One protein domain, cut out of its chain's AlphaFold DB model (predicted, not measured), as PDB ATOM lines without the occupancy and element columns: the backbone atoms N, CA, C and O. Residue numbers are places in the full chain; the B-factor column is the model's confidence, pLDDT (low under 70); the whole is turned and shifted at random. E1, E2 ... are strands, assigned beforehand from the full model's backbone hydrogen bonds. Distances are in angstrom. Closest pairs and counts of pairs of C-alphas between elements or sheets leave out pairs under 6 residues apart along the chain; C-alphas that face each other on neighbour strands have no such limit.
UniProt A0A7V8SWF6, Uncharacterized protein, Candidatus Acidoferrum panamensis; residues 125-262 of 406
ATOM      1  N   ASP A 125     133.180 155.544 118.030       92.81
ATOM      2  CA  ASP A 125     131.924 155.301 118.730       92.81
ATOM      3  C   ASP A 125     130.950 156.426 118.407       92.81
ATOM      4  O   ASP A 125     131.261 157.602 118.621       92.81
ATOM      5  N   MET A 126     129.822 156.088 117.795       94.44
ATOM      6  CA  MET A 126     128.912 157.066 117.210       94.44
ATOM      7  C   MET A 126     127.480 156.709 117.567       94.44
ATOM      8  O   MET A 126     127.064 155.563 117.426       94.44
ATOM      9  N   ASN A 127     126.715 157.711 117.988       94.75
ATOM     10  CA  ASN A 127     125.292 157.588 118.260       94.75
ATOM     11  C   ASN A 127     124.552 158.709 117.534       94.75
ATOM     12  O   ASN A 127     124.956 159.870 117.640       94.75
ATOM     13  N   ALA A 128     123.467 158.378 116.844       94.69
ATOM     14  CA  ALA A 128     122.571 159.367 116.268       94.69
ATOM     15  C   ALA A 128     121.114 158.991 116.534       94.69
ATOM     16  O   ALA A 128     120.690 157.856 116.316       94.69
ATOM     17  N   THR A 129     120.344 159.983 116.969       95.38
ATOM     18  CA  THR A 129     118.885 159.925 116.957       95.38
ATOM     19  C   THR A 129     118.402 160.318 115.570       95.38
ATOM     20  O   THR A 129     118.711 161.413 115.098       95.38
ATOM     21  N   VAL A 130     117.644 159.436 114.926       93.56
ATOM     22  CA  VAL A 130     117.189 159.622 113.550       93.56
ATOM     23  C   VAL A 130     115.680 159.485 113.468       93.56
ATOM     24  O   VAL A 130     115.116 158.460 113.856       93.56
ATOM     25  N   ASP A 131     115.052 160.504 112.884       93.19
ATOM     26  CA  ASP A 131     113.658 160.462 112.466       93.19
ATOM     27  C   ASP A 131     113.576 159.978 111.015       93.19
ATOM     28  O   ASP A 131     113.972 160.667 110.071       93.19
ATOM     29  N   ILE A 132     113.068 158.765 110.834       90.94
ATOM     30  CA  ILE A 132     112.887 158.124 109.536       90.94
ATOM     31  C   ILE A 132     111.457 158.426 109.077       90.94
ATOM     32  O   ILE A 132     110.503 157.958 109.708       90.94
ATOM     33  N   PRO A 133     111.265 159.208 108.001       89.12
ATOM     34  CA  PRO A 133     109.933 159.574 107.548       89.12
ATOM     35  C   PRO A 133     109.182 158.361 106.993       89.12
ATOM     36  O   PRO A 133     109.768 157.430 106.436       89.12
ATOM     37  N   GLN A 134     107.852 158.413 107.076       82.25
ATOM     38  CA  GLN A 134     106.996 157.475 106.359       82.25
ATOM     39  C   GLN A 134     107.322 157.581 104.859       82.25
ATOM     40  O   GLN A 134     107.278 158.676 104.295       82.25
ATOM     41  N   ASN A 135     107.641 156.452 104.218       74.06
ATOM     42  CA  ASN A 135     108.109 156.354 102.826       74.06
ATOM     43  C   ASN A 135     109.577 156.742 102.571       74.06
ATOM     44  O   ASN A 135     109.903 157.140 101.452       74.06
ATOM     45  N   ALA A 136     110.484 156.567 103.536       72.25
ATOM     46  CA  ALA A 136     111.937 156.665 103.331       72.25
ATOM     47  C   ALA A 136     112.526 155.607 102.354       72.25
ATOM     48  O   ALA A 136     113.676 155.220 102.497       72.25
ATOM     49  N   GLY A 137     111.754 155.133 101.369       66.00
ATOM     50  CA  GLY A 137     112.037 153.993 100.498       66.00
ATOM     51  C   GLY A 137     111.542 152.676 101.104       66.00
ATOM     52  O   GLY A 137     111.757 152.416 102.279       66.00
ATOM     53  N   GLN A 138     110.886 151.825 100.308       64.69
ATOM     54  CA  GLN A 138     110.650 150.415 100.681       64.69
ATOM     55  C   GLN A 138     111.831 149.510 100.282       64.69
ATOM     56  O   GLN A 138     111.831 148.316 100.563       64.69
ATOM     57  N   THR A 139     112.833 150.079  99.609       65.69
ATOM     58  CA  THR A 139     114.035 149.398  99.127       65.69
ATOM     59  C   THR A 139     115.250 150.309  99.281       65.69
ATOM     60  O   THR A 139     115.123 151.537  99.275       65.69
ATOM     61  N   MET A 140     116.438 149.710  99.361       66.94
ATOM     62  CA  MET A 140     117.710 150.436  99.352       66.94
ATOM     63  C   MET A 140     117.834 151.412  98.162       66.94
ATOM     64  O   MET A 140     117.336 151.104  97.074       66.94
ATOM     65  N   PRO A 141     118.524 152.559  98.333       64.62
ATOM     66  CA  PRO A 141     119.346 152.926  99.493       64.62
ATOM     67  C   PRO A 141     118.584 153.570 100.663       64.62
ATOM     68  O   PRO A 141     119.195 153.823 101.684       64.62
ATOM     69  N   GLY A 142     117.274 153.796 100.581       84.31
ATOM     70  CA  GLY A 142     116.532 154.431 101.676       84.31
ATOM     71  C   GLY A 142     117.005 155.857 102.026       84.31
ATOM     72  O   GLY A 142     117.503 156.578 101.161       84.31
ATOM     73  N   LEU A 143     116.841 156.273 103.288       90.12
ATOM     74  CA  LEU A 143     117.388 157.513 103.848       90.12
ATOM     75  C   LEU A 143     118.886 157.346 104.140       90.12
ATOM     76  O   LEU A 143     119.274 156.487 104.929       90.12
ATOM     77  N   ASP A 144     119.718 158.194 103.536       91.06
ATOM     78  CA  ASP A 144     121.161 158.223 103.786       91.06
ATOM     79  C   ASP A 144     121.469 158.909 105.124       91.06
ATOM     80  O   ASP A 144     121.141 160.078 105.344       91.06
ATOM     81  N   LEU A 145     122.105 158.163 106.023       92.50
ATOM     82  CA  LEU A 145     122.502 158.594 107.361       92.50
ATOM     83  C   LEU A 145     124.014 158.722 107.505       92.50
ATOM     84  O   LEU A 145     124.499 159.047 108.587       92.50
ATOM     85  N   THR A 146     124.775 158.486 106.438       91.94
ATOM     86  CA  THR A 146     126.233 158.349 106.492       91.94
ATOM     87  C   THR A 146     126.901 159.563 107.130       91.94
ATOM     88  O   THR A 146     127.806 159.404 107.941       91.94
ATOM     89  N   SER A 147     126.421 160.780 106.853       90.12
ATOM     90  CA  SER A 147     126.981 162.007 107.434       90.12
ATOM     91  C   SER A 147     126.735 162.169 108.938       90.12
ATOM     92  O   SER A 147     127.408 162.976 109.572       90.12
ATOM     93  N   GLN A 148     125.762 161.451 109.504       91.25
ATOM     94  CA  GLN A 148     125.451 161.468 110.939       91.25
ATOM     95  C   GLN A 148     126.338 160.494 111.724       91.25
ATOM     96  O   GLN A 148     126.555 160.676 112.919       91.25
ATOM     97  N   PHE A 149     126.901 159.498 111.039       91.81
ATOM     98  CA  PHE A 149     127.850 158.532 111.581       91.81
ATOM     99  C   PHE A 149     129.263 158.903 111.166       91.81
ATOM    100  O   PHE A 149     129.940 158.141 110.496       91.81
ATOM    101  N   ILE A 150     129.710 160.098 111.541       88.25
ATOM    102  CA  ILE A 150     131.095 160.529 111.348       88.25
ATOM    103  C   ILE A 150     131.567 161.108 112.679       88.25
ATOM    104  O   ILE A 150     130.884 161.977 113.227       88.25
ATOM    105  N   PRO A 151     132.716 160.673 113.230       84.88
ATOM    106  CA  PRO A 151     133.237 161.291 114.440       84.88
ATOM    107  C   PRO A 151     133.441 162.787 114.202       84.88
ATOM    108  O   PRO A 151     133.951 163.179 113.153       84.88
ATOM    109  N   ALA A 152     133.120 163.625 115.189       77.00
ATOM    110  CA  ALA A 152     133.193 165.086 115.057       77.00
ATOM    111  C   ALA A 152     134.580 165.624 114.628       77.00
ATOM    112  O   ALA A 152     134.696 166.763 114.185       77.00
ATOM    113  N   SER A 153     135.636 164.814 114.761       74.88
ATOM    114  CA  SER A 153     137.013 165.130 114.373       74.88
ATOM    115  C   SER A 153     137.382 164.766 112.927       74.88
ATOM    116  O   SER A 153     138.508 165.039 112.515       74.88
ATOM    117  N   GLN A 154     136.485 164.145 112.158       77.12
ATOM    118  CA  GLN A 154     136.759 163.670 110.801       77.12
ATOM    119  C   GLN A 154     136.048 164.536 109.761       77.12
ATOM    120  O   GLN A 154     134.888 164.910 109.918       77.12
ATOM    121  N   SER A 155     136.735 164.842 108.658       68.31
ATOM    122  CA  SER A 155     136.105 165.495 107.513       68.31
ATOM    123  C   SER A 155     135.280 164.486 106.718       68.31
ATOM    124  O   SER A 155     135.758 163.383 106.430       68.31
ATOM    125  N   VAL A 156     134.079 164.892 106.305       64.81
ATOM    126  CA  VAL A 156     133.268 164.131 105.350       64.81
ATOM    127  C   VAL A 156     134.038 164.057 104.035       64.81
ATOM    128  O   VAL A 156     134.329 165.087 103.425       64.81
ATOM    129  N   LEU A 157     134.386 162.849 103.605       64.81
ATOM    130  CA  LEU A 157     134.948 162.593 102.281       64.81
ATOM    131  C   LEU A 157     133.869 161.872 101.478       64.81
ATOM    132  O   LEU A 157     133.915 160.645 101.399       64.81
ATOM    133  N   PRO A 158     132.877 162.597 100.927       62.91
ATOM    134  CA  PRO A 158     131.808 161.960 100.184       62.91
ATOM    135  C   PRO A 158     132.409 161.322  98.932       62.91
ATOM    136  O   PRO A 158     132.767 162.004  97.972       62.91
ATOM    137  N   VAL A 159     132.538 160.000  98.943       62.25
ATOM    138  CA  VAL A 159     132.886 159.245  97.741       62.25
ATOM    139  C   VAL A 159     131.582 158.901  97.049       62.25
ATOM    140  O   VAL A 159     130.803 158.105  97.561       62.25
ATOM    141  N   THR A 160     131.337 159.507  95.887       64.44
ATOM    142  CA  THR A 160     130.266 159.039  95.005       64.44
ATOM    143  C   THR A 160     130.734 157.761  94.337       64.44
ATOM    144  O   THR A 160     131.629 157.780  93.491       64.44
ATOM    145  N   ILE A 161     130.133 156.646  94.726       61.19
ATOM    146  CA  ILE A 161     130.409 155.358  94.109       61.19
ATOM    147  C   ILE A 161     129.465 155.176  92.923       61.19
ATOM    148  O   ILE A 161     128.246 155.252  93.068       61.19
ATOM    149  N   GLY A 162     130.038 154.937  91.743       56.22
ATOM    150  CA  GLY A 162     129.287 154.630  90.529       56.22
ATOM    151  C   GLY A 162     128.676 153.235  90.604       56.22
ATOM    152  O   GLY A 162     129.229 152.283  90.062       56.22
ATOM    153  N   LEU A 163     127.542 153.101  91.287       56.19
ATOM    154  CA  LEU A 163     126.690 151.930  91.135       56.19
ATOM    155  C   LEU A 163     125.932 152.039  89.804       56.19
ATOM    156  O   LEU A 163     125.684 153.128  89.299       56.19
ATOM    157  N   THR A 164     125.509 150.910  89.238       52.66
ATOM    158  CA  THR A 164     124.586 150.879  88.084       52.66
ATOM    159  C   THR A 164     123.193 151.438  88.412       52.66
ATOM    160  O   THR A 164     122.342 151.538  87.530       52.66
ATOM    161  N   SER A 165     122.963 151.805  89.675       54.19
ATOM    162  CA  SER A 165     121.784 152.515  90.155       54.19
ATOM    163  C   SER A 165     121.952 154.029  89.945       54.19
ATOM    164  O   SER A 165     123.033 154.555  90.203       54.19
ATOM    165  N   PRO A 166     120.909 154.759  89.512       54.75
ATOM    166  CA  PRO A 166     120.996 156.183  89.174       54.75
ATOM    167  C   PRO A 166     121.256 157.121  90.367       54.75
ATOM    168  O   PRO A 166     121.436 158.320  90.155       54.75
ATOM    169  N   THR A 167     121.272 156.614  91.602       64.50
ATOM    170  CA  THR A 167     121.439 157.430  92.808       64.50
ATOM    171  C   THR A 167     122.873 157.330  93.339       64.50
ATOM    172  O   THR A 167     123.295 156.238  93.727       64.50
ATOM    173  N   PRO A 168     123.625 158.446  93.391       66.81
ATOM    174  CA  PRO A 168     124.885 158.532  94.120       66.81
ATOM    175  C   PRO A 168     124.706 158.047  95.561       66.81
ATOM    176  O   PRO A 168     123.800 158.494  96.260       66.81
ATOM    177  N   VAL A 169     125.574 157.141  95.990       72.00
ATOM    178  CA  VAL A 169     125.650 156.630  97.362       72.00
ATOM    179  C   VAL A 169     126.717 157.442  98.087       72.00
ATOM    180  O   VAL A 169     127.848 157.503  97.597       72.00
ATOM    181  N   VAL A 170     126.382 158.087  99.210       82.00
ATOM    182  CA  VAL A 170     127.381 158.781 100.035       82.00
ATOM    183  C   VAL A 170     128.036 157.757 100.951       82.00
ATOM    184  O   VAL A 170     127.362 156.995 101.637       82.00
ATOM    185  N   CYS A 171     129.366 157.729 100.942       87.75
ATOM    186  CA  CYS A 171     130.168 156.860 101.798       87.75
ATOM    187  C   CYS A 171     131.194 157.680 102.584       87.75
ATOM    188  O   CYS A 171     131.591 158.760 102.143       87.75
ATOM    189  N   GLN A 172     131.669 157.126 103.701       91.31
ATOM    190  CA  GLN A 172     132.748 157.661 104.527       91.31
ATOM    191  C   GLN A 172     133.898 156.652 104.635       91.31
ATOM    192  O   GLN A 172     133.679 155.443 104.624       91.31
ATOM    193  N   ALA A 173     135.137 157.142 104.747       90.94
ATOM    194  CA  ALA A 173     136.303 156.291 104.983       90.94
ATOM    195  C   ALA A 173     136.200 155.559 106.330       90.94
ATOM    196  O   ALA A 173     135.853 156.162 107.346       90.94
ATOM    197  N   MET A 174     136.529 154.268 106.337       91.88
ATOM    198  CA  MET A 174     136.617 153.477 107.564       91.88
ATOM    199  C   MET A 174     137.848 153.882 108.391       91.88
ATOM    200  O   MET A 174     138.871 154.272 107.814       91.88
ATOM    201  N   PRO A 175     137.799 153.761 109.730       91.75
ATOM    202  CA  PRO A 175     138.996 153.919 110.539       91.75
ATOM    203  C   PRO A 175     140.061 152.887 110.140       91.75
ATOM    204  O   PRO A 175     139.772 151.734 109.814       91.75
ATOM    205  N   SER A 176     141.326 153.307 110.150       90.19
ATOM    206  CA  SER A 176     142.426 152.429 109.747       90.19
ATOM    207  C   SER A 176     142.520 151.209 110.666       90.19
ATOM    208  O   SER A 176     142.578 151.336 111.889       90.19
ATOM    209  N   GLY A 177     142.567 150.024 110.057       89.94
ATOM    210  CA  GLY A 177     142.718 148.755 110.760       89.94
ATOM    211  C   GLY A 177     141.429 148.186 111.362       89.94
ATOM    212  O   GLY A 177     141.496 147.195 112.085       89.94
ATOM    213  N   THR A 178     140.260 148.763 111.081       92.94
ATOM    214  CA  THR A 178     138.993 148.162 111.507       92.94
ATOM    215  C   THR A 178     138.903 146.691 111.111       92.94
ATOM    216  O   THR A 178     139.050 146.343 109.940       92.94
ATOM    217  N   ASN A 179     138.633 145.830 112.091       91.56
ATOM    218  CA  ASN A 179     138.406 144.403 111.878       91.56
ATOM    219  C   ASN A 179     136.997 143.965 112.302       91.56
ATOM    220  O   ASN A 179     136.496 142.985 111.758       91.56
ATOM    221  N   HIS A 180     136.345 144.693 113.215       93.19
ATOM    222  CA  HIS A 180     134.979 144.437 113.672       93.19
ATOM    223  C   HIS A 180     134.193 145.735 113.815       93.19
ATOM    224  O   HIS A 180     134.762 146.821 113.942       93.19
ATOM    225  N   PHE A 181     132.874 145.611 113.835       94.25
ATOM    226  CA  PHE A 181     131.963 146.696 114.156       94.25
ATOM    227  C   PHE A 181     130.768 146.175 114.952       94.25
ATOM    228  O   PHE A 181     130.413 144.996 114.864       94.25
ATOM    229  N   THR A 182     130.141 147.071 115.705       94.06
ATOM    230  CA  THR A 182     128.821 146.861 116.295       94.06
ATOM    231  C   THR A 182     127.838 147.852 115.709       94.06
ATOM    232  O   THR A 182     128.141 149.038 115.651       94.06
ATOM    233  N   LEU A 183     126.667 147.372 115.302       94.38
ATOM    234  CA  LEU A 183     125.533 148.209 114.921       94.38
ATOM    235  C   LEU A 183     124.353 147.837 115.816       94.38
ATOM    236  O   LEU A 183     123.945 146.677 115.838       94.38
ATOM    237  N   ASP A 184     123.843 148.811 116.558       93.38
ATOM    238  CA  ASP A 184     122.693 148.691 117.450       93.38
ATOM    239  C   ASP A 184     121.625 149.699 117.026       93.38
ATOM    240  O   ASP A 184     121.918 150.844 116.667       93.38
ATOM    241  N   ILE A 185     120.383 149.236 117.026       92.44
ATOM    242  CA  ILE A 185     119.198 150.061 116.878       92.44
ATOM    243  C   ILE A 185     118.340 149.902 118.134       92.44
ATOM    244  O   ILE A 185     117.970 148.800 118.550       92.44
ATOM    245  N   SER A 186     117.973 151.040 118.712       90.44
ATOM    246  CA  SER A 186     117.137 151.129 119.899       90.44
ATOM    247  C   SER A 186     115.965 152.082 119.638       90.44
ATOM    248  O   SER A 186     116.168 153.205 119.172       90.44
ATOM    249  N   PRO A 187     114.721 151.683 119.924       85.00
ATOM    250  CA  PRO A 187     113.556 152.506 119.625       85.00
ATOM    251  C   PRO A 187     113.432 153.682 120.603       85.00
ATOM    252  O   PRO A 187     113.590 153.505 121.809       85.00
ATOM    253  N   ILE A 188     113.091 154.873 120.099       85.69
ATOM    254  CA  ILE A 188     112.723 156.028 120.942       85.69
ATOM    255  C   ILE A 188     111.207 156.116 121.049       85.69
ATOM    256  O   ILE A 188     110.649 156.151 122.141       85.69
ATOM    257  N   THR A 189     110.539 156.130 119.894       78.56
ATOM    258  CA  THR A 189     109.079 156.169 119.793       78.56
ATOM    259  C   THR A 189     108.631 155.104 118.808       78.56
ATOM    260  O   THR A 189     109.108 155.068 117.674       78.56
ATOM    261  N   LEU A 190     107.714 154.233 119.236       75.81
ATOM    262  CA  LEU A 190     107.173 153.177 118.386       75.81
ATOM    263  C   LEU A 190     105.842 153.622 117.776       75.81
ATOM    264  O   LEU A 190     104.894 153.861 118.530       75.81
ATOM    265  N   PRO A 191     105.722 153.708 116.440       71.88
ATOM    266  CA  PRO A 191     104.414 153.836 115.821       71.88
ATOM    267  C   PRO A 191     103.606 152.567 116.123       71.88
ATOM    268  O   PRO A 191     104.083 151.443 115.928       71.88
ATOM    269  N   GLY A 192     102.380 152.734 116.627       73.69
ATOM    270  CA  GLY A 192     101.477 151.608 116.862       73.69
ATOM    271  C   GLY A 192     101.198 150.838 115.564       73.69
ATOM    272  O   GLY A 192     101.043 151.444 114.508       73.69
ATOM    273  N   GLY A 193     101.119 149.506 115.659       69.50
ATOM    274  CA  GLY A 193     100.725 148.621 114.558       69.50
ATOM    275  C   GLY A 193     101.880 148.120 113.689       69.50
ATOM    276  O   GLY A 193     102.143 148.703 112.652       69.50
ATOM    277  N   GLY A 194     102.515 147.008 114.091       76.12
ATOM    278  CA  GLY A 194     103.282 146.100 113.216       76.12
ATOM    279  C   GLY A 194     104.224 146.753 112.202       76.12
ATOM    280  O   GLY A 194     104.218 146.365 111.039       76.12
ATOM    281  N   ASN A 195     104.992 147.754 112.624       80.12
ATOM    282  CA  ASN A 195     105.896 148.480 111.744       80.12
ATOM    283  C   ASN A 195     107.320 147.921 111.867       80.12
ATOM    284  O   ASN A 195     107.721 147.448 112.935       80.12
ATOM    285  N   GLU A 196     108.098 148.054 110.793       87.12
ATOM    286  CA  GLU A 196     109.493 147.615 110.739       87.12
ATOM    287  C   GLU A 196     110.401 148.781 110.355       87.12
ATOM    288  O   GLU A 196     110.085 149.585 109.465       87.12
ATOM    289  N   CYS A 197     111.528 148.874 111.049       88.44
ATOM    290  CA  CYS A 197     112.587 149.828 110.773       88.44
ATOM    291  C   CYS A 197     113.884 149.064 110.546       88.44
ATOM    292  O   CYS A 197     114.260 148.234 111.369       88.44
ATOM    293  N   PHE A 198     114.576 149.387 109.460       90.62
ATOM    294  CA  PHE A 198     115.818 148.750 109.061       90.62
ATOM    295  C   PHE A 198     116.952 149.762 109.063       90.62
ATOM    296  O   PHE A 198     116.777 150.890 108.599       90.62
ATOM    297  N   CYS A 199     118.123 149.337 109.522       92.69
ATOM    298  CA  CYS A 199     119.381 150.045 109.345       92.69
ATOM    299  C   CYS A 199     120.385 149.134 108.672       92.69
ATOM    300  O   CYS A 199     120.614 148.011 109.115       92.69
ATOM    301  N   VAL A 200     120.961 149.621 107.583       93.19
ATOM    302  CA  VAL A 200     121.898 148.891 106.749       93.19
ATOM    303  C   VAL A 200     123.223 149.624 106.749       93.19
ATOM    304  O   VAL A 200     123.311 150.786 106.353       93.19
ATOM    305  N   LEU A 201     124.265 148.905 107.138       94.56
ATOM    306  CA  LEU A 201     125.648 149.306 106.963       94.56
ATOM    307  C   LEU A 201     126.192 148.609 105.717       94.56
ATOM    308  O   LEU A 201     126.247 147.383 105.674       94.56
ATOM    309  N   VAL A 202     126.578 149.372 104.700       93.25
ATOM    310  CA  VAL A 202     127.144 148.848 103.446       93.25
ATOM    311  C   VAL A 202     128.628 149.161 103.395       93.25
ATOM    312  O   VAL A 202     129.032 150.249 103.793       93.25
ATOM    313  N   PHE A 203     129.429 148.238 102.874       93.75
ATOM    314  CA  PHE A 203     130.877 148.372 102.769       93.75
ATOM    315  C   PHE A 203     131.334 148.416 101.319       93.75
ATOM    316  O   PHE A 203     130.819 147.699 100.459       93.75
ATOM    317  N   PHE A 204     132.365 149.215 101.059       92.12
ATOM    318  CA  PHE A 204     132.933 149.377  99.729       92.12
ATOM    319  C   PHE A 204     134.456 149.310  99.752       92.12
ATOM    320  O   PHE A 204     135.106 149.723 100.715       92.12
ATOM    321  N   SER A 205     135.033 148.799  98.667       92.12
ATOM    322  CA  SER A 205     136.480 148.793  98.450       92.12
ATOM    323  C   SER A 205     137.005 150.188  98.103       92.12
ATOM    324  O   SER A 205     136.242 151.089  97.753       92.12
ATOM    325  N   SER A 206     138.329 150.361  98.113       89.25
ATOM    326  CA  SER A 206     138.976 151.605  97.661       89.25
ATOM    327  C   SER A 206     138.708 151.939  96.186       89.25
ATOM    328  O   SER A 206     138.818 153.094  95.788       89.25
ATOM    329  N   ALA A 207     138.327 150.941  95.381       87.25
ATOM    330  CA  ALA A 207     137.919 151.104  93.985       87.25
ATOM    331  C   ALA A 207     136.417 151.421  93.823       87.25
ATOM    332  O   ALA A 207     135.947 151.578  92.700       87.25
ATOM    333  N   GLY A 208     135.658 151.485  94.924       84.50
ATOM    334  CA  GLY A 208     134.213 151.708  94.920       84.50
ATOM    335  C   GLY A 208     133.370 150.445  94.702       84.50
ATOM    336  O   GLY A 208     132.157 150.533  94.566       84.50
ATOM    337  N   SER A 209     133.949 149.245  94.675       88.12
ATOM    338  CA  SER A 209     133.146 148.018  94.553       88.12
ATOM    339  C   SER A 209     132.391 147.741  95.855       88.12
ATOM    340  O   SER A 209     133.004 147.770  96.918       88.12
ATOM    341  N   ASN A 210     131.096 147.421  95.783       89.19
ATOM    342  CA  ASN A 210     130.324 146.962  96.944       89.19
ATOM    343  C   ASN A 210     130.857 145.594  97.418       89.19
ATOM    344  O   ASN A 210     130.970 144.665  96.617       89.19
ATOM    345  N   LEU A 211     131.205 145.493  98.701       92.19
ATOM    346  CA  LEU A 211     131.754 144.291  99.338       92.19
ATOM    347  C   LEU A 211     130.719 143.524 100.173       92.19
ATOM    348  O   LEU A 211     131.023 142.454 100.692       92.19
ATOM    349  N   GLY A 212     129.510 144.065 100.307       91.31
ATOM    350  CA  GLY A 212     128.421 143.527 101.108       91.31
ATOM    351  C   GLY A 212     127.866 144.558 102.085       91.31
ATOM    352  O   GLY A 212     128.314 145.702 102.154       91.31
ATOM    353  N   GLY A 213     126.881 144.132 102.866       90.38
ATOM    354  CA  GLY A 213     126.312 144.940 103.930       90.38
ATOM    355  C   GLY A 213     125.770 144.079 105.059       90.38
ATOM    356  O   GLY A 213     125.641 142.863 104.934       90.38
ATOM    357  N   THR A 214     125.486 144.715 106.181       93.25
ATOM    358  CA  THR A 214     124.853 144.111 107.351       93.25
ATOM    359  C   THR A 214     123.636 144.938 107.703       93.25
ATOM    360  O   THR A 214     123.685 146.163 107.648       93.25
ATOM    361  N   GLN A 215     122.544 144.261 108.032       92.62
ATOM    362  CA  GLN A 215     121.273 144.887 108.345       92.62
ATOM    363  C   GLN A 215     120.864 144.521 109.766       92.62
ATOM    364  O   GLN A 215     120.975 143.361 110.152       92.62
ATOM    365  N   VAL A 216     120.379 145.510 110.509       91.81
ATOM    366  CA  VAL A 216     119.687 145.327 111.786       91.81
ATOM    367  C   VAL A 216     118.272 145.861 111.631       91.81
ATOM    368  O   VAL A 216     118.049 146.869 110.957       91.81
ATOM    369  N   ASP A 217     117.320 145.180 112.247       90.50
ATOM    370  CA  ASP A 217     115.906 145.513 112.209       90.50
ATOM    371  C   ASP A 217     115.329 145.685 113.614       90.50
ATOM    372  O   ASP A 217     115.834 145.138 114.593       90.50
ATOM    373  N   ILE A 218     114.257 146.470 113.698       87.25
ATOM    374  CA  ILE A 218     113.328 146.459 114.825       87.25
ATOM    375  C   ILE A 218     111.947 146.131 114.291       87.25
ATOM    376  O   ILE A 218     111.418 146.849 113.438       87.25
ATOM    377  N   PHE A 219     111.338 145.110 114.887       83.56
ATOM    378  CA  PHE A 219     109.939 144.754 114.692       83.56
ATOM    379  C   PHE A 219     109.111 145.223 115.896       83.56
ATOM    380  O   PHE A 219     109.434 144.911 117.042       83.56
ATOM    381  N   THR A 220     108.016 145.952 115.658       75.00
ATOM    382  CA  THR A 220     107.144 146.467 116.735       75.00
ATOM    383  C   THR A 220     105.900 145.613 116.996       75.00
ATOM    384  O   THR A 220     104.896 146.095 117.528       75.00
ATOM    385  N   SER A 221     105.920 144.326 116.636       70.12
ATOM    386  CA  SER A 221     104.798 143.423 116.903       70.12
ATOM    387  C   SER A 221     104.733 143.043 118.391       70.12
ATOM    388  O   SER A 221     105.356 142.077 118.820       70.12
ATOM    389  N   GLY A 222     103.963 143.793 119.182       62.84
ATOM    390  CA  GLY A 222     103.742 143.525 120.609       62.84
ATOM    391  C   GLY A 222     104.232 144.651 121.523       62.84
ATOM    392  O   GLY A 222     104.822 145.627 121.073       62.84
ATOM    393  N   SER A 223     103.945 144.546 122.824       51.91
ATOM    394  CA  SER A 223     104.106 145.616 123.827       51.91
ATOM    395  C   SER A 223     105.558 145.935 124.237       51.91
ATOM    396  O   SER A 223     105.800 146.332 125.374       51.91
ATOM    397  N   GLY A 224     106.525 145.781 123.336       63.97
ATOM    398  CA  GLY A 224     107.912 146.175 123.559       63.97
ATOM    399  C   GLY A 224     108.796 145.764 122.390       63.97
ATOM    400  O   GLY A 224     108.876 144.584 122.068       63.97
ATOM    401  N   ALA A 225     109.461 146.730 121.761       68.38
ATOM    402  CA  ALA A 225     110.537 146.438 120.824       68.38
ATOM    403  C   ALA A 225     111.819 146.161 121.619       68.38
ATOM    404  O   ALA A 225     112.245 146.984 122.433       68.38
ATOM    405  N   THR A 226     112.412 144.991 121.408       73.12
ATOM    406  CA  THR A 226     113.730 144.651 121.944       73.12
ATOM    407  C   THR A 226     114.808 145.378 121.139       73.12
ATOM    408  O   THR A 226     114.744 145.346 119.911       73.12
ATOM    409  N   PRO A 227     115.796 146.027 121.786       73.69
ATOM    410  CA  PRO A 227     116.994 146.502 121.102       73.69
ATOM    411  C   PRO A 227     117.658 145.349 120.351       73.69
ATOM    412  O   PRO A 227     117.784 144.249 120.899       73.69
ATOM    413  N   HIS A 228     118.059 145.586 119.109       83.44
ATOM    414  CA  HIS A 228     118.790 144.612 118.307       83.44
ATOM    415  C   HIS A 228     120.197 145.152 118.072       83.44
ATOM    416  O   HIS A 228     120.368 146.275 117.604       83.44
ATOM    417  N   ALA A 229     121.198 144.335 118.389       86.62
ATOM    418  CA  ALA A 229     122.601 144.651 118.174       86.62
ATOM    419  C   ALA A 229     123.273 143.508 117.415       86.62
ATOM    420  O   ALA A 229     123.076 142.335 117.734       86.62
ATOM    421  N   ILE A 230     124.094 143.850 116.426       90.50
ATOM    422  CA  ILE A 230     124.945 142.898 115.712       90.50
ATOM    423  C   ILE A 230     126.399 143.247 115.983       90.50
ATOM    424  O   ILE A 230     126.792 144.404 115.866       90.50
ATOM    425  N   LEU A 231     127.194 142.225 116.294       91.12
ATOM    426  CA  LEU A 231     128.650 142.262 116.255       91.12
ATOM    427  C   LEU A 231     129.118 141.437 115.055       91.12
ATOM    428  O   LEU A 231     128.870 140.233 115.001       91.12
ATOM    429  N   ALA A 232     129.803 142.071 114.109       92.06
ATOM    430  CA  ALA A 232     130.297 141.404 112.910       92.06
ATOM    431  C   ALA A 232     131.719 141.844 112.549       92.06
ATOM    432  O   ALA A 232     132.189 142.912 112.947       92.06
ATOM    433  N   ALA A 233     132.410 140.996 111.787       93.00
ATOM    434  CA  ALA A 233     133.692 141.340 111.189       93.00
ATOM    435  C   ALA A 233     133.483 142.297 110.006       93.00
ATOM    436  O   ALA A 233     132.562 142.120 109.206       93.00
ATOM    437  N   ALA A 234     134.357 143.292 109.869       93.31
ATOM    438  CA  ALA A 234     134.386 144.140 108.683       93.31
ATOM    439  C   ALA A 234     134.809 143.307 107.452       93.31
ATOM    440  O   ALA A 234     135.756 142.517 107.554       93.31
ATOM    441  N   PRO A 235     134.160 143.467 106.280       96.12
ATOM    442  CA  PRO A 235     134.561 142.756 105.070       96.12
ATOM    443  C   PRO A 235     136.027 143.015 104.707       96.12
ATOM    444  O   PRO A 235     136.520 144.144 104.778       96.12
ATOM    445  N   THR A 236     136.740 141.970 104.281       94.75
ATOM    446  CA  THR A 236     138.142 142.110 103.868       94.75
ATOM    447  C   THR A 236     138.255 143.069 102.681       94.75
ATOM    448  O   THR A 236     137.587 142.890 101.665       94.75
ATOM    449  N   GLY A 237     139.123 144.077 102.801       93.88
ATOM    450  CA  GLY A 237     139.333 145.091 101.763       93.88
ATOM    451  C   GLY A 237     138.355 146.269 101.804       93.88
ATOM    452  O   GLY A 237     138.412 147.114 100.908       93.88
ATOM    453  N   ALA A 238     137.483 146.353 102.815       94.50
ATOM    454  CA  ALA A 238     136.625 147.513 103.017       94.50
ATOM    455  C   ALA A 238     137.458 148.759 103.352       94.50
ATOM    456  O   ALA A 238     138.279 148.758 104.267       94.50
ATOM    457  N   ALA A 239     137.253 149.814 102.567       92.81
ATOM    458  CA  ALA A 239     137.884 151.120 102.733       92.81
ATOM    459  C   ALA A 239     136.856 152.202 103.081       92.81
ATOM    460  O   ALA A 239     137.195 153.185 103.739       92.81
ATOM    461  N   TYR A 240     135.604 152.009 102.660       92.69
ATOM    462  CA  TYR A 240     134.505 152.931 102.904       92.69
ATOM    463  C   TYR A 240     133.275 152.197 103.433       92.69
ATOM    464  O   TYR A 240     133.091 151.007 103.170       92.69
ATOM    465  N   TYR A 241     132.414 152.928 104.135       94.38
ATOM    466  CA  TYR A 241     131.098 152.467 104.557       94.38
ATOM    467  C   TYR A 241     130.026 153.523 104.285       94.38
ATOM    468  O   TYR A 241     130.326 154.714 104.211       94.38
ATOM    469  N   GLY A 242     128.779 153.085 104.156       92.56
ATOM    470  CA  GLY A 242     127.599 153.945 104.127       92.56
ATOM    471  C   GLY A 242     126.545 153.420 105.093       92.56
ATOM    472  O   GLY A 242     126.423 152.205 105.265       92.56
ATOM    473  N   VAL A 243     125.810 154.330 105.730       93.88
ATOM    474  CA  VAL A 243     124.738 153.998 106.676       93.88
ATOM    475  C   VAL A 243     123.417 154.447 106.087       93.88
ATOM    476  O   VAL A 243     123.254 155.610 105.724       93.88
ATOM    477  N   TYR A 244     122.470 153.525 106.020       92.69
ATOM    478  CA  TYR A 244     121.180 153.731 105.387       92.69
ATOM    479  C   TYR A 244     120.071 153.248 106.299       92.69
ATOM    480  O   TYR A 244     120.216 152.210 106.935       92.69
ATOM    481  N   ALA A 245     118.946 153.951 106.324       92.94
ATOM    482  CA  ALA A 245     117.763 153.475 107.023       92.94
ATOM    483  C   ALA A 245     116.526 153.527 106.141       92.94
ATOM    484  O   ALA A 245     116.363 154.420 105.312       92.94
ATOM    485  N   TYR A 246     115.632 152.566 106.325       91.00
ATOM    486  CA  TYR A 246     114.358 152.538 105.624       91.00
ATOM    487  C   TYR A 246     113.278 151.879 106.479       91.00
ATOM    488  O   TYR A 246     113.556 151.213 107.476       91.00
ATOM    489  N   THR A 247     112.024 152.096 106.101       89.19
ATOM    490  CA  THR A 247     110.855 151.588 106.821       89.19
ATOM    491  C   THR A 247     109.761 151.200 105.839       89.19
ATOM    492  O   THR A 247     109.626 151.796 104.769       89.19
ATOM    493  N   THR A 248     108.977 150.186 106.193       83.12
ATOM    494  CA  THR A 248     107.951 149.607 105.322       83.12
ATOM    495  C   THR A 248     106.561 150.214 105.531       83.12
ATOM    496  O   THR A 248     105.819 150.330 104.555       83.12
ATOM    497  N   PHE A 249     106.207 150.652 106.749       77.81
ATOM    498  CA  PHE A 249     104.802 150.943 107.090       77.81
ATOM    499  C   PHE A 249     104.538 152.209 107.938       77.81
ATOM    500  O   PHE A 249     103.383 152.627 108.033       77.81
ATOM    501  N   GLY A 250     105.557 152.908 108.464       83.69
ATOM    502  CA  GLY A 250     105.339 154.092 109.313       83.69
ATOM    503  C   GLY A 250     106.572 154.973 109.506       83.69
ATOM    504  O   GLY A 250     107.662 154.607 109.099       83.69
ATOM    505  N   ALA A 251     106.404 156.152 110.107       87.56
ATOM    506  CA  ALA A 251     107.542 156.971 110.526       87.56
ATOM    507  C   ALA A 251     108.121 156.440 111.848       87.56
ATOM    508  O   ALA A 251     107.361 156.056 112.739       87.56
ATOM    509  N   PHE A 252     109.444 156.451 111.988       88.44
ATOM    510  CA  PHE A 252     110.152 155.960 113.170       88.44
ATOM    511  C   PHE A 252     111.072 157.019 113.750       88.44
ATOM    512  O   PHE A 252     111.675 157.779 113.006       88.44
ATOM    513  N   SER A 253     111.230 157.003 115.071       91.75
ATOM    514  CA  SER A 253     112.323 157.696 115.745       91.75
ATOM    515  C   SER A 253     113.139 156.658 116.505       91.75
ATOM    516  O   SER A 253     112.614 155.966 117.388       91.75
ATOM    517  N   VAL A 254     114.398 156.489 116.108       91.75
ATOM    518  CA  VAL A 254     115.300 155.447 116.617       91.75
ATOM    519  C   VAL A 254     116.648 156.050 116.994       91.75
ATOM    520  O   VAL A 254     117.106 157.017 116.391       91.75
ATOM    521  N   ASN A 255     117.280 155.467 118.005       93.94
ATOM    522  CA  ASN A 255     118.688 155.665 118.299       93.94
ATOM    523  C   ASN A 255     119.478 154.586 117.578       93.94
ATOM    524  O   ASN A 255     119.225 153.396 117.760       93.94
ATOM    525  N   PHE A 256     120.441 155.015 116.785       93.88
ATOM    526  CA  PHE A 256     121.384 154.151 116.104       93.88
ATOM    527  C   PHE A 256     122.754 154.335 116.728       93.88
ATOM    528  O   PHE A 256     123.256 155.455 116.796       93.88
ATOM    529  N   HIS A 257     123.373 153.232 117.123       94.56
ATOM    530  CA  HIS A 257     124.704 153.214 117.694       94.56
ATOM    531  C   HIS A 257     125.629 152.362 116.822       94.56
ATOM    532  O   HIS A 257     125.382 151.177 116.610       94.56
ATOM    533  N   LEU A 258     126.678 152.981 116.282       95.50
ATOM    534  CA  LEU A 258     127.668 152.342 115.422       95.50
ATOM    535  C   LEU A 258     129.051 152.522 116.035       95.50
ATOM    536  O   LEU A 258     129.540 153.646 116.162       95.50
ATOM    537  N   SER A 259     129.705 151.406 116.332       94.88
ATOM    538  CA  SER A 259     131.067 151.405 116.855       94.88
ATOM    539  C   SER A 259     131.973 150.577 115.955       94.88
ATOM    540  O   SER A 259     131.608 149.485 115.523       94.88
ATOM    541  N   PHE A 260     133.173 151.077 115.676       94.19
ATOM    542  CA  PHE A 260     134.210 150.347 114.950       94.19
ATOM    543  C   PHE A 260     135.336 149.958 115.899       94.19
ATOM    544  O   PHE A 260     135.784 150.764 116.715       94.19
ATOM    545  N   TYR A 261     135.840 148.737 115.745       92.75
ATOM    546  CA  TYR A 261     136.944 148.196 116.526       92.75
ATOM    547  C   TYR A 261     138.143 147.961 115.611       92.75
ATOM    548  O   TYR A 261     138.033 147.348 114.547       92.75
ATOM    549  N   CYS A 262     139.276 148.527 116.012       89.12
ATOM    550  CA  CYS A 262     140.531 148.547 115.268       89.12
ATOM    551  C   CYS A 262     141.426 147.352 115.690       89.12
ATOM    552  O   CYS A 262     141.047 146.592 116.586       89.12
TER     553      CYS A 262
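Overview. This is residues 125 to 262 of the 406 residues of an uncharacterized protein of Candidatus Acidoferrum panamensis (UniProt A0A7V8SWF6). Two twisted sheets lie face to face as a sandwich, with four strands E1, E7, E2, E5 in one layer and three strands E4, E3, E6 in the other. A long link, residues 133 to 179, leaves E1 and passes along the E6 edge of the smaller sheet, where two short pairings tie it to E6, before it reaches E2. The printed part has 138 residues, with seven named strands, E1 to E7 in chain order, and no named helix; both sheets are antiparallel throughout. The class is all strand, though under half of the residues, 64 of 138, are in named elements. The whole is compact, with a radius of gyration of the C-alphas of 14.7 A and spans of 43 by 33 by 25 A.

Arrangement. The larger sheet runs E1, residues 125 to 132, E7, residues 252 to 261, E2, residues 180 to 189, and E5, residues 228 to 233; E1 and E5 are its edge strands. E1 and E7 are antiparallel at 159 degrees, with N 128 and O 256 within hydrogen-bond range at 2.9 A. E7 and E2 stand at 162 degrees, with N 184 and O 257 at 2.8 A. E2 and E5 stand at 166 degrees, with N 183 and O 230 at 3.0 A. The smaller sheet runs E4, residues 210 to 219, E3, residues 196 to 205, and E6, residues 238 to 247. E3 and E4 form a hairpin, with N 201 and O 214 at 2.8 A; E3 and E6 are antiparallel at 162 degrees, with N 200 and O 244 at 2.8 A. The two sheets form a sandwich, two sheets face to face, their facing parts 9.1 A centre to centre and their strands at 26 degrees. Between them, the closest C-alphas of E4 and E5 are those of Val 216 and His 228, 6.6 A apart, and those of E1 and E6 are Ile 132 and Tyr 246, 7.0 A apart. E1 and E5 are apart. Residues 143 to 144 pair with 244 to 245 of E6, and residues 172 to 173 with 240 to 241, both antiparallel.

Along the chain. E1 begins at C-alpha 125, (131.924, 155.301, 118.730), and spans 21.3 A. E2 spans 29.1 A, E3 29.7 A, E4 27.1 A, E5 16.8 A and E6 26.4 A. E7 spans 28.1 A and ends at C-alpha 261, (136.944, 148.196, 116.526).

Size, cuts and confidence. The C-alphas farthest apart, those of Ala 207 and Ser 223, are 45.4 A apart. The printed part has no cut; the link E1 to E2 is long. The mean pLDDT of the printed part is 84.0, and residues 137 to 141, 155 to 168, 193 and 222 to 225 are under 70.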